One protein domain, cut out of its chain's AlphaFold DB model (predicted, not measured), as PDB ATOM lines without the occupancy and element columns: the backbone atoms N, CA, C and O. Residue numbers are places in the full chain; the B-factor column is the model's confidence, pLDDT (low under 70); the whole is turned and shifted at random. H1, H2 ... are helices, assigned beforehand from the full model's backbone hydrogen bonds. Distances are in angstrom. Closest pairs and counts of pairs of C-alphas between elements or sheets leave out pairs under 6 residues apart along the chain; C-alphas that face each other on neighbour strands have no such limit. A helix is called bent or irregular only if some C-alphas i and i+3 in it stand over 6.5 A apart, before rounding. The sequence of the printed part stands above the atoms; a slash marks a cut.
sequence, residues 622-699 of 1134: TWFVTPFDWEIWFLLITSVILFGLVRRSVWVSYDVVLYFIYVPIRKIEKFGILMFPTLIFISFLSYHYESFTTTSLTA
ATOM      1  N   THR A 622      42.540  20.574  20.183       83.19
ATOM      2  CA  THR A 622      43.377  21.752  19.921       83.19
ATOM      3  C   THR A 622      43.191  22.316  18.511       83.19
ATOM      4  O   THR A 622      43.401  23.502  18.308       83.19
ATOM      5  N   TRP A 623      42.744  21.507  17.550       82.25
ATOM      6  CA  TRP A 623      42.465  21.932  16.178       82.25
ATOM      7  C   TRP A 623      41.412  23.054  16.088       82.25
ATOM      8  O   TRP A 623      41.482  23.893  15.196       82.25
ATOM      9  N   PHE A 624      40.473  23.145  17.039       82.69
ATOM     10  CA  PHE A 624      39.505  24.252  17.073       82.69
ATOM     11  C   PHE A 624      40.135  25.596  17.457       82.69
ATOM     12  O   PHE A 624      39.587  26.645  17.118       82.69
ATOM     13  N   VAL A 625      41.271  25.586  18.156       88.38
ATOM     14  CA  VAL A 625      41.957  26.803  18.617       88.38
ATOM     15  C   VAL A 625      43.195  27.145  17.791       88.38
ATOM     16  O   VAL A 625      43.599  28.298  17.801       88.38
ATOM     17  N   THR A 626      43.739  26.214  17.000       86.31
ATOM     18  CA  THR A 626      44.871  26.474  16.086       86.31
ATOM     19  C   THR A 626      44.659  27.527  14.990       86.31
ATOM     20  O   THR A 626      45.671  28.041  14.526       86.31
ATOM     21  N   PRO A 627      43.434  27.877  14.535       91.06
ATOM     22  CA  PRO A 627      43.269  28.893  13.490       91.06
ATOM     23  C   PRO A 627      43.775  30.287  13.870       91.06
ATOM     24  O   PRO A 627      44.011  31.105  12.985       91.06
ATOM     25  N   PHE A 628      43.912  30.559  15.168       91.50
ATOM     26  CA  PHE A 628      44.388  31.825  15.698       91.50
ATOM     27  C   PHE A 628      45.487  31.603  16.725       91.50
ATOM     28  O   PHE A 628      45.394  30.708  17.567       91.50
ATOM     29  N   ASP A 629      46.490  32.477  16.691       92.44
ATOM     30  CA  ASP A 629      47.489  32.554  17.747       92.44
ATOM     31  C   ASP A 629      46.830  32.941  19.079       92.44
ATOM     32  O   ASP A 629      45.741  33.534  19.126       92.44
ATOM     33  N   TRP A 630      47.481  32.595  20.191       93.00
ATOM     34  CA  TRP A 630      46.897  32.803  21.516       93.00
ATOM     35  C   TRP A 630      46.639  34.296  21.795       93.00
ATOM     36  O   TRP A 630      45.674  34.630  22.482       93.00
ATOM     37  N   GLU A 631      47.439  35.195  21.216       94.00
ATOM     38  CA  GLU A 631      47.287  36.646  21.302       94.00
ATOM     39  C   GLU A 631      45.962  37.113  20.688       94.00
ATOM     40  O   GLU A 631      45.282  37.968  21.253       94.00
ATOM     41  N   ILE A 632      45.560  36.530  19.554       91.38
ATOM     42  CA  ILE A 632      44.301  36.864  18.876       91.38
ATOM     43  C   ILE A 632      43.121  36.349  19.700       91.38
ATOM     44  O   ILE A 632      42.151  37.079  19.901       91.38
ATOM     45  N   TRP A 633      43.219  35.133  20.245       93.38
ATOM     46  CA  TRP A 633      42.216  34.617  21.182       93.38
ATOM     47  C   TRP A 633      42.080  35.498  22.421       93.38
ATOM     48  O   TRP A 633      40.965  35.819  22.835       93.38
ATOM     49  N   PHE A 634      43.200  35.940  22.990       92.25
ATOM     50  CA  PHE A 634      43.211  36.845  24.130       92.25
ATOM     51  C   PHE A 634      42.577  38.200  23.790       92.25
ATOM     52  O   PHE A 634      41.746  38.697  24.556       92.25
ATOM     53  N   LEU A 635      42.898  38.775  22.626       88.81
ATOM     54  CA  LEU A 635      42.294  40.016  22.128       88.81
ATOM     55  C   LEU A 635      40.790  39.877  21.870       88.81
ATOM     56  O   LEU A 635      40.021  40.786  22.191       88.81
ATOM     57  N   LEU A 636      40.346  38.736  21.342       91.25
ATOM     58  CA  LEU A 636      38.931  38.443  21.136       91.25
ATOM     59  C   LEU A 636      38.193  38.349  22.478       91.25
ATOM     60  O   LEU A 636      37.180  39.022  22.669       91.25
ATOM     61  N   ILE A 637      38.729  37.584  23.434       91.75
ATOM     62  CA  ILE A 637      38.157  37.431  24.780       91.75
ATOM     63  C   ILE A 637      38.086  38.783  25.501       91.75
ATOM     64  O   ILE A 637      37.044  39.139  26.053       91.75
ATOM     65  N   THR A 638      39.158  39.574  25.473       89.25
ATOM     66  CA  THR A 638      39.171  40.907  26.100       89.25
ATOM     67  C   THR A 638      38.206  41.875  25.421       89.25
ATOM     68  O   THR A 638      37.503  42.601  26.122       89.25
ATOM     69  N   SER A 639      38.080  41.838  24.092       87.19
ATOM     70  CA  SER A 639      37.091  42.636  23.351       87.19
ATOM     71  C   SER A 639      35.655  42.256  23.721       87.19
ATOM     72  O   SER A 639      34.827  43.132  23.970       87.19
ATOM     73  N   VAL A 640      35.364  40.956  23.836       89.44
ATOM     74  CA  VAL A 640      34.063  40.424  24.273       89.44
ATOM     75  C   VAL A 640      33.718  40.880  25.694       89.44
ATOM     76  O   VAL A 640      32.586  41.304  25.954       89.44
ATOM     77  N   ILE A 641      34.674  40.809  26.624       89.50
ATOM     78  CA  ILE A 641      34.482  41.241  28.017       89.50
ATOM     79  C   ILE A 641      34.250  42.753  28.069       89.50
ATOM     80  O   ILE A 641      33.301  43.212  28.708       89.50
ATOM     81  N   LEU A 642      35.065  43.532  27.351       84.69
ATOM     82  CA  LEU A 642      34.924  44.983  27.275       84.69
ATOM     83  C   LEU A 642      33.547  45.381  26.724       84.69
ATOM     84  O   LEU A 642      32.921  46.302  27.248       84.69
ATOM     85  N   PHE A 643      33.027  44.644  25.738       83.06
ATOM     86  CA  PHE A 643      31.681  44.833  25.192       83.06
ATOM     87  C   PHE A 643      30.579  44.708  26.248       83.06
ATOM     88  O   PHE A 643      29.695  45.569  26.329       83.06
ATOM     89  N   GLY A 644      30.643  43.672  27.086       86.50
ATOM     90  CA  GLY A 644      29.685  43.482  28.176       86.50
ATOM     91  C   GLY A 644      29.829  44.528  29.269       86.50
ATOM     92  O   GLY A 644      28.820  45.010  29.780       86.50
ATOM     93  N   LEU A 645      31.059  44.941  29.589       85.94
ATOM     94  CA  LEU A 645      31.323  45.986  30.582       85.94
ATOM     95  C   LEU A 645      30.792  47.352  30.130       85.94
ATOM     96  O   LEU A 645      30.076  48.008  30.887       85.94
ATOM     97  N   VAL A 646      31.060  47.752  28.882       85.69
ATOM     98  CA  VAL A 646      30.564  49.014  28.298       85.69
ATOM     99  C   VAL A 646      29.036  49.044  28.275       85.69
ATOM    100  O   VAL A 646      28.426  50.081  28.537       85.69
ATOM    101  N   ARG A 647      28.392  47.902  28.011       84.50
ATOM    102  CA  ARG A 647      26.926  47.775  28.023       84.50
ATOM    103  C   ARG A 647      26.337  47.425  29.386       84.50
ATOM    104  O   ARG A 647      25.115  47.360  29.497       84.50
ATOM    105  N   ARG A 648      27.178  47.231  30.406       89.75
ATOM    106  CA  ARG A 648      26.801  46.771  31.751       89.75
ATOM    107  C   ARG A 648      25.892  45.533  31.720       89.75
ATOM    108  O   ARG A 648      24.960  45.427  32.511       89.75
ATOM    109  N   SER A 649      26.140  44.611  30.788       88.75
ATOM    110  CA  SER A 649      25.336  43.402  30.596       88.75
ATOM    111  C   SER A 649      26.193  42.228  30.134       88.75
ATOM    112  O   SER A 649      26.766  42.248  29.046       88.75
ATOM    113  N   VAL A 650      26.231  41.174  30.950       86.00
ATOM    114  CA  VAL A 650      26.930  39.915  30.640       86.00
ATOM    115  C   VAL A 650      26.279  39.196  29.454       86.00
ATOM    116  O   VAL A 650      26.973  38.578  28.650       86.00
ATOM    117  N   TRP A 651      24.960  39.340  29.290       87.88
ATOM    118  CA  TRP A 651      24.224  38.773  28.159       87.88
ATOM    119  C   TRP A 651      24.726  39.310  26.820       87.88
ATOM    120  O   TRP A 651      24.824  38.556  25.862       87.88
ATOM    121  N   VAL A 652      25.147  40.579  26.777       84.19
ATOM    122  CA  VAL A 652      25.713  41.173  25.560       84.19
ATOM    123  C   VAL A 652      27.083  40.577  25.232       84.19
ATOM    124  O   VAL A 652      27.351  40.319  24.066       84.19
ATOM    125  N   SER A 653      27.943  40.301  26.222       88.88
ATOM    126  CA  SER A 653      29.193  39.565  25.968       88.88
ATOM    127  C   SER A 653      28.914  38.180  25.395       88.88
ATOM    128  O   SER A 653      29.547  37.785  24.420       88.88
ATOM    129  N   TYR A 654      27.945  37.461  25.964       88.44
ATOM    130  CA  TYR A 654      27.557  36.143  25.471       88.44
ATOM    131  C   TYR A 654      27.026  36.204  24.033       88.44
ATOM    132  O   TYR A 654      27.471  35.433  23.189       88.44
ATOM    133  N   ASP A 655      26.167  37.176  23.718       85.81
ATOM    134  CA  ASP A 655      25.659  37.390  22.361       85.81
ATOM    135  C   ASP A 655      26.771  37.735  21.355       85.81
ATOM    136  O   ASP A 655      26.678  37.353  20.193       85.81
ATOM    137  N   VAL A 656      27.841  38.418  21.778       85.88
ATOM    138  CA  VAL A 656      29.004  38.717  20.918       85.88
ATOM    139  C   VAL A 656      29.870  37.473  20.681       85.88
ATOM    140  O   VAL A 656      30.350  37.281  19.566       85.88
ATOM    141  N   VAL A 657      30.037  36.596  21.679       88.50
ATOM    142  CA  VAL A 657      30.684  35.280  21.479       88.50
ATOM    143  C   VAL A 657      29.861  34.430  20.520       88.50
ATOM    144  O   VAL A 657      30.405  33.843  19.592       88.50
ATOM    145  N   LEU A 658      28.543  34.405  20.722       86.12
ATOM    146  CA  LEU A 658      27.598  33.734  19.840       86.12
ATOM    147  C   LEU A 658      27.668  34.291  18.412       86.12
ATOM    148  O   LEU A 658      27.715  33.517  17.461       86.12
ATOM    149  N   TYR A 659      27.774  35.610  18.257       85.06
ATOM    150  CA  TYR A 659      27.945  36.259  16.959       85.06
ATOM    151  C   TYR A 659      29.239  35.844  16.249       85.06
ATOM    152  O   TYR A 659      29.214  35.600  15.046       85.06
ATOM    153  N   PHE A 660      30.345  35.695  16.988       87.62
ATOM    154  CA  PHE A 660      31.614  35.185  16.454       87.62
ATOM    155  C   PHE A 660      31.525  33.722  15.973       87.62
ATOM    156  O   PHE A 660      32.281  33.316  15.100       87.62
ATOM    157  N   ILE A 661      30.582  32.932  16.493       84.75
ATOM    158  CA  ILE A 661      30.276  31.580  15.992       84.75
ATOM    159  C   ILE A 661      29.010  31.549  15.114       84.75
ATOM    160  O   ILE A 661      28.333  30.524  15.036       84.75
ATOM    161  N   TYR A 662      28.679  32.667  14.455       78.06
ATOM    162  CA  TYR A 662      27.558  32.822  13.512       78.06
ATOM    163  C   TYR A 662      26.148  32.625  14.081       78.06
ATOM    164  O   TYR A 662      25.179  32.465  13.336       78.06
ATOM    165  N   VAL A 663      25.982  32.697  15.398       82.44
ATOM    166  CA  VAL A 663      24.656  32.719  16.011       82.44
ATOM    167  C   VAL A 663      24.143  34.166  16.024       82.44
ATOM    168  O   VAL A 663      24.793  35.050  16.587       82.44
ATOM    169  N   PRO A 664      22.981  34.453  15.405       76.56
ATOM    170  CA  PRO A 664      22.479  35.815  15.291       76.56
ATOM    171  C   PRO A 664      22.170  36.414  16.667       76.56
ATOM    172  O   PRO A 664      21.509  35.793  17.503       76.56
ATOM    173  N   ILE A 665      22.613  37.657  16.868       79.06
ATOM    174  CA  ILE A 665      22.393  38.423  18.098       79.06
ATOM    175  C   ILE A 665      20.888  38.624  18.317       79.06
ATOM    176  O   ILE A 665      20.181  39.177  17.466       79.06
ATOM    177  N   ARG A 666      20.379  38.215  19.482       73.06
ATOM    178  CA  ARG A 666      18.956  38.338  19.813       73.06
ATOM    179  C   ARG A 666      18.647  39.765  20.283       73.06
ATOM    180  O   ARG A 666      18.897  40.105  21.427       73.06
ATOM    181  N   LYS A 667      18.067  40.583  19.389       67.19
ATOM    182  CA  LYS A 667      17.475  41.919  19.650       67.19
ATOM    183  C   LYS A 667      18.319  42.849  20.546       67.19
ATOM    184  O   LYS A 667      18.077  42.971  21.743       67.19
ATOM    185  N   ILE A 668      19.211  43.631  19.937       68.81
ATOM    186  CA  ILE A 668      19.810  44.810  20.586       68.81
ATOM    187  C   ILE A 668      19.057  46.055  20.112       68.81
ATOM    188  O   ILE A 668      19.219  46.486  18.974       68.81
ATOM    189  N   GLU A 669      18.233  46.650  20.977       66.06
ATOM    190  CA  GLU A 669      17.319  47.733  20.576       66.06
ATOM    191  C   GLU A 669      18.009  49.070  20.240       66.06
ATOM    192  O   GLU A 669      17.373  49.927  19.632       66.06
ATOM    193  N   LYS A 670      19.298  49.277  20.571       71.69
ATOM    194  CA  LYS A 670      20.052  50.502  20.210       71.69
ATOM    195  C   LYS A 670      21.553  50.252  20.016       71.69
ATOM    196  O   LYS A 670      22.308  50.125  20.991       71.69
ATOM    197  N   PHE A 671      22.023  50.254  18.767       71.50
ATOM    198  CA  PHE A 671      23.453  50.306  18.448       71.50
ATOM    199  C   PHE A 671      23.982  51.735  18.592       71.50
ATOM    200  O   PHE A 671      23.578  52.634  17.862       71.50
ATOM    201  N   GLY A 672      24.884  51.959  19.552       74.00
ATOM    202  CA  GLY A 672      25.665  53.193  19.580       74.00
ATOM    203  C   GLY A 672      26.699  53.166  18.455       74.00
ATOM    204  O   GLY A 672      27.320  52.127  18.245       74.00
ATOM    205  N   ILE A 673      26.904  54.294  17.768       77.25
ATOM    206  CA  ILE A 673      27.876  54.455  16.666       77.25
ATOM    207  C   ILE A 673      29.275  53.923  17.031       77.25
ATOM    208  O   ILE A 673      29.933  53.303  16.204       77.25
ATOM    209  N   LEU A 674      29.690  54.078  18.291       74.25
ATOM    210  CA  LEU A 674      30.975  53.593  18.810       74.25
ATOM    211  C   LEU A 674      31.135  52.060  18.804       74.25
ATOM    212  O   LEU A 674      32.258  51.577  18.832       74.25
ATOM    213  N   MET A 675      30.043  51.292  18.750       73.94
ATOM    214  CA  MET A 675      30.079  49.819  18.788       73.94
ATOM    215  C   MET A 675      30.200  49.189  17.397       73.94
ATOM    216  O   MET A 675      30.511  48.005  17.276       73.94
ATOM    217  N   PHE A 676      29.936  49.969  16.346       79.69
ATOM    218  CA  PHE A 676      29.926  49.491  14.967       79.69
ATOM    219  C   PHE A 676      31.319  49.058  14.463       79.69
ATOM    220  O   PHE A 676      31.418  47.954  13.929       79.69
ATOM    221  N   PRO A 677      32.416  49.816  14.695       78.62
ATOM    222  CA  PRO A 677      33.748  49.409  14.242       78.62
ATOM    223  C   PRO A 677      34.222  48.103  14.882       78.62
ATOM    224  O   PRO A 677      34.817  47.264  14.214       78.62
ATOM    225  N   THR A 678      33.930  47.892  16.167       79.06
ATOM    226  CA  THR A 678      34.364  46.669  16.847       79.06
ATOM    227  C   THR A 678      33.530  45.456  16.442       79.06
ATOM    228  O   THR A 678      34.079  44.366  16.347       79.06
ATOM    229  N   LEU A 679      32.241  45.616  16.121       82.12
ATOM    230  CA  LEU A 679      31.472  44.526  15.510       82.12
ATOM    231  C   LEU A 679      31.952  44.188  14.098       82.12
ATOM    232  O   LEU A 679      32.000  43.009  13.762       82.12
ATOM    233  N   ILE A 680      32.355  45.181  13.297       83.44
ATOM    234  CA  ILE A 680      33.015  44.935  12.004       83.44
ATOM    235  C   ILE A 680      34.306  44.141  12.214       83.44
ATOM    236  O   ILE A 680      34.542  43.166  11.509       83.44
ATOM    237  N   PHE A 681      35.118  44.518  13.204       84.94
ATOM    238  CA  PHE A 681      36.354  43.806  13.524       84.94
ATOM    239  C   PHE A 681      36.096  42.355  13.965       84.94
ATOM    240  O   PHE A 681      36.732  41.438  13.454       84.94
ATOM    241  N   ILE A 682      35.121  42.123  14.852       87.12
ATOM    242  CA  ILE A 682      34.731  40.773  15.294       87.12
ATOM    243  C   ILE A 682      34.142  39.962  14.132       87.12
ATOM    244  O   ILE A 682      34.428  38.774  14.023       87.12
ATOM    245  N   SER A 683      33.380  40.590  13.234       87.12
ATOM    246  CA  SER A 683      32.874  39.947  12.017       87.12
ATOM    247  C   SER A 683      34.014  39.553  11.076       87.12
ATOM    248  O   SER A 683      34.028  38.430  10.586       87.12
ATOM    249  N   PHE A 684      35.013  40.419  10.882       88.69
ATOM    250  CA  PHE A 684      36.195  40.096  10.083       88.69
ATOM    251  C   PHE A 684      36.984  38.923  10.680       88.69
ATOM    252  O   PHE A 684      37.355  38.002   9.954       88.69
ATOM    253  N   LEU A 685      37.176  38.906  12.005       90.50
ATOM    254  CA  LEU A 685      37.780  37.767  12.701       90.50
ATOM    255  C   LEU A 685      36.934  36.496  12.553       90.50
ATOM    256  O   LEU A 685      37.480  35.438  12.277       90.50
ATOM    257  N   SER A 686      35.610  36.584  12.673       90.69
ATOM    258  CA  SER A 686      34.696  35.453  12.474       90.69
ATOM    259  C   SER A 686      34.824  34.857  11.068       90.69
ATOM    260  O   SER A 686      34.993  33.648  10.929       90.69
ATOM    261  N   TYR A 687      34.834  35.699  10.029       88.56
ATOM    262  CA  TYR A 687      35.035  35.266   8.642       88.56
ATOM    263  C   TYR A 687      36.410  34.642   8.419       88.56
ATOM    264  O   TYR A 687      36.535  33.647   7.705       88.56
ATOM    265  N   HIS A 688      37.453  35.190   9.041       87.88
ATOM    266  CA  HIS A 688      38.791  34.624   8.941       87.88
ATOM    267  C   HIS A 688      38.896  33.269   9.662       87.88
ATOM    268  O   HIS A 688      39.524  32.341   9.146       87.88
ATOM    269  N   TYR A 689      38.261  33.135  10.828       91.56
ATOM    270  CA  TYR A 689      38.181  31.881  11.573       91.56
ATOM    271  C   TYR A 689      37.413  30.817  10.786       91.56
ATOM    272  O   TYR A 689      37.885  29.689  10.645       91.56
ATOM    273  N   GLU A 690      36.260  31.173  10.211       87.12
ATOM    274  CA  GLU A 690      35.477  30.291   9.343       87.12
ATOM    275  C   GLU A 690      36.279  29.872   8.116       87.12
ATOM    276  O   GLU A 690      36.378  28.684   7.834       87.12
ATOM    277  N   SER A 691      36.903  30.812   7.406       84.69
ATOM    278  CA  SER A 691      37.713  30.507   6.224       84.69
ATOM    279  C   SER A 691      38.830  29.514   6.553       84.69
ATOM    280  O   SER A 691      39.020  28.522   5.849       84.69
ATOM    281  N   PHE A 692      39.524  29.701   7.676       85.19
ATOM    282  CA  PHE A 692      40.601  28.800   8.079       85.19
ATOM    283  C   PHE A 692      40.086  27.435   8.555       85.19
ATOM    284  O   PHE A 692      40.639  26.403   8.172       85.19
ATOM    285  N   THR A 693      39.024  27.399   9.366       83.62
ATOM    286  CA  THR A 693      38.426  26.143   9.851       83.62
ATOM    287  C   THR A 693      37.777  25.353   8.726       83.62
ATOM    288  O   THR A 693      37.976  24.147   8.665       83.62
ATOM    289  N   THR A 694      37.077  26.005   7.796       81.00
ATOM    290  CA  THR A 694      36.525  25.372   6.591       81.00
ATOM    291  C   THR A 694      37.630  24.887   5.669       81.00
ATOM    292  O   THR A 694      37.567  23.741   5.237       81.00
ATOM    293  N   THR A 695      38.691  25.668   5.436       79.44
ATOM    294  CA  THR A 695      39.860  25.209   4.664       79.44
ATOM    295  C   THR A 695      40.531  24.014   5.341       79.44
ATOM    296  O   THR A 695      40.889  23.056   4.672       79.44
ATOM    297  N   SER A 696      40.624  24.009   6.670       72.56
ATOM    298  CA  SER A 696      41.211  22.905   7.439       72.56
ATOM    299  C   SER A 696      40.292  21.674   7.559       72.56
ATOM    300  O   SER A 696      40.795  20.562   7.666       72.56
ATOM    301  N   LEU A 697      38.964  21.847   7.532       75.12
ATOM    302  CA  LEU A 697      37.956  20.769   7.502       75.12
ATOM    303  C   LEU A 697      37.834  20.133   6.122       75.12
ATOM    304  O   LEU A 697      37.566  18.940   6.009       75.12
ATOM    305  N   THR A 698      37.959  20.954   5.082       73.62
ATOM    306  CA  THR A 698      37.903  20.518   3.685       73.62
ATOM    307  C   THR A 698      39.258  20.044   3.178       73.62
ATOM    308  O   THR A 698      39.304  19.302   2.195       73.62
ATOM    309  N   ALA A 699      40.353  20.402   3.861       70.31
ATOM    310  CA  ALA A 699      41.645  19.777   3.651       70.31
ATOM    311  C   ALA A 699      41.522  18.266   3.918       70.31
ATOM    312  O   ALA A 699      40.890  17.855   4.896       70.31
TER     313      ALA A 699
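This is residues 622 to 699 of the 1134 residues of an uncharacterized protein of Folsomia candida (UniProt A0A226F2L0). The longest helix, H3, runs the length of a small three-helix bundle; H1 runs the opposite way, and short H2 packs on both. The printed part has 78 residues, with three named helices and no named strand, all helix. It is compact, radius of gyration of the C-alphas 13.2 A, spanning 41 by 22 by 20 A.

H3, residues 673 to 698, touches H2, residues 650 to 660, with residues 682 to 686 alone, the same way at a steep tilt of 45 degrees; the closest C-alphas, of Phe 660 and Ser 686, are 5.0 A apart. H2 and H1, residues 630 to 646, form a helical hairpin, opposite ways at a steep tilt of 41 degrees; H1 touches H2 with residues 640 to 644 alone, the closest C-alphas, of Gly 644 and Ser 653, being 4.5 A apart. H1 and H3 are close but not clearly touching, their closest C-alphas, of Leu 636 and Ile 682, 7.6 A apart. Every O i to N i+4 pair is within hydrogen-bond range in H1 and H2, and 20 of 22 in H3.

H3 measures 37.7 A, ending at C-alpha 698 (37.903, 20.518, 3.685); it is irregular, only just, C-alphas 674 and 677 being 6.8 A apart. H1 measures 24.0 A from C-alpha 630 (46.897, 32.803, 21.516), and H2 15.7 A.

The printed part has no cut. The H2 to H3 link is long, 12 residues. Residues 667 to 669 are under 70 in pLDDT.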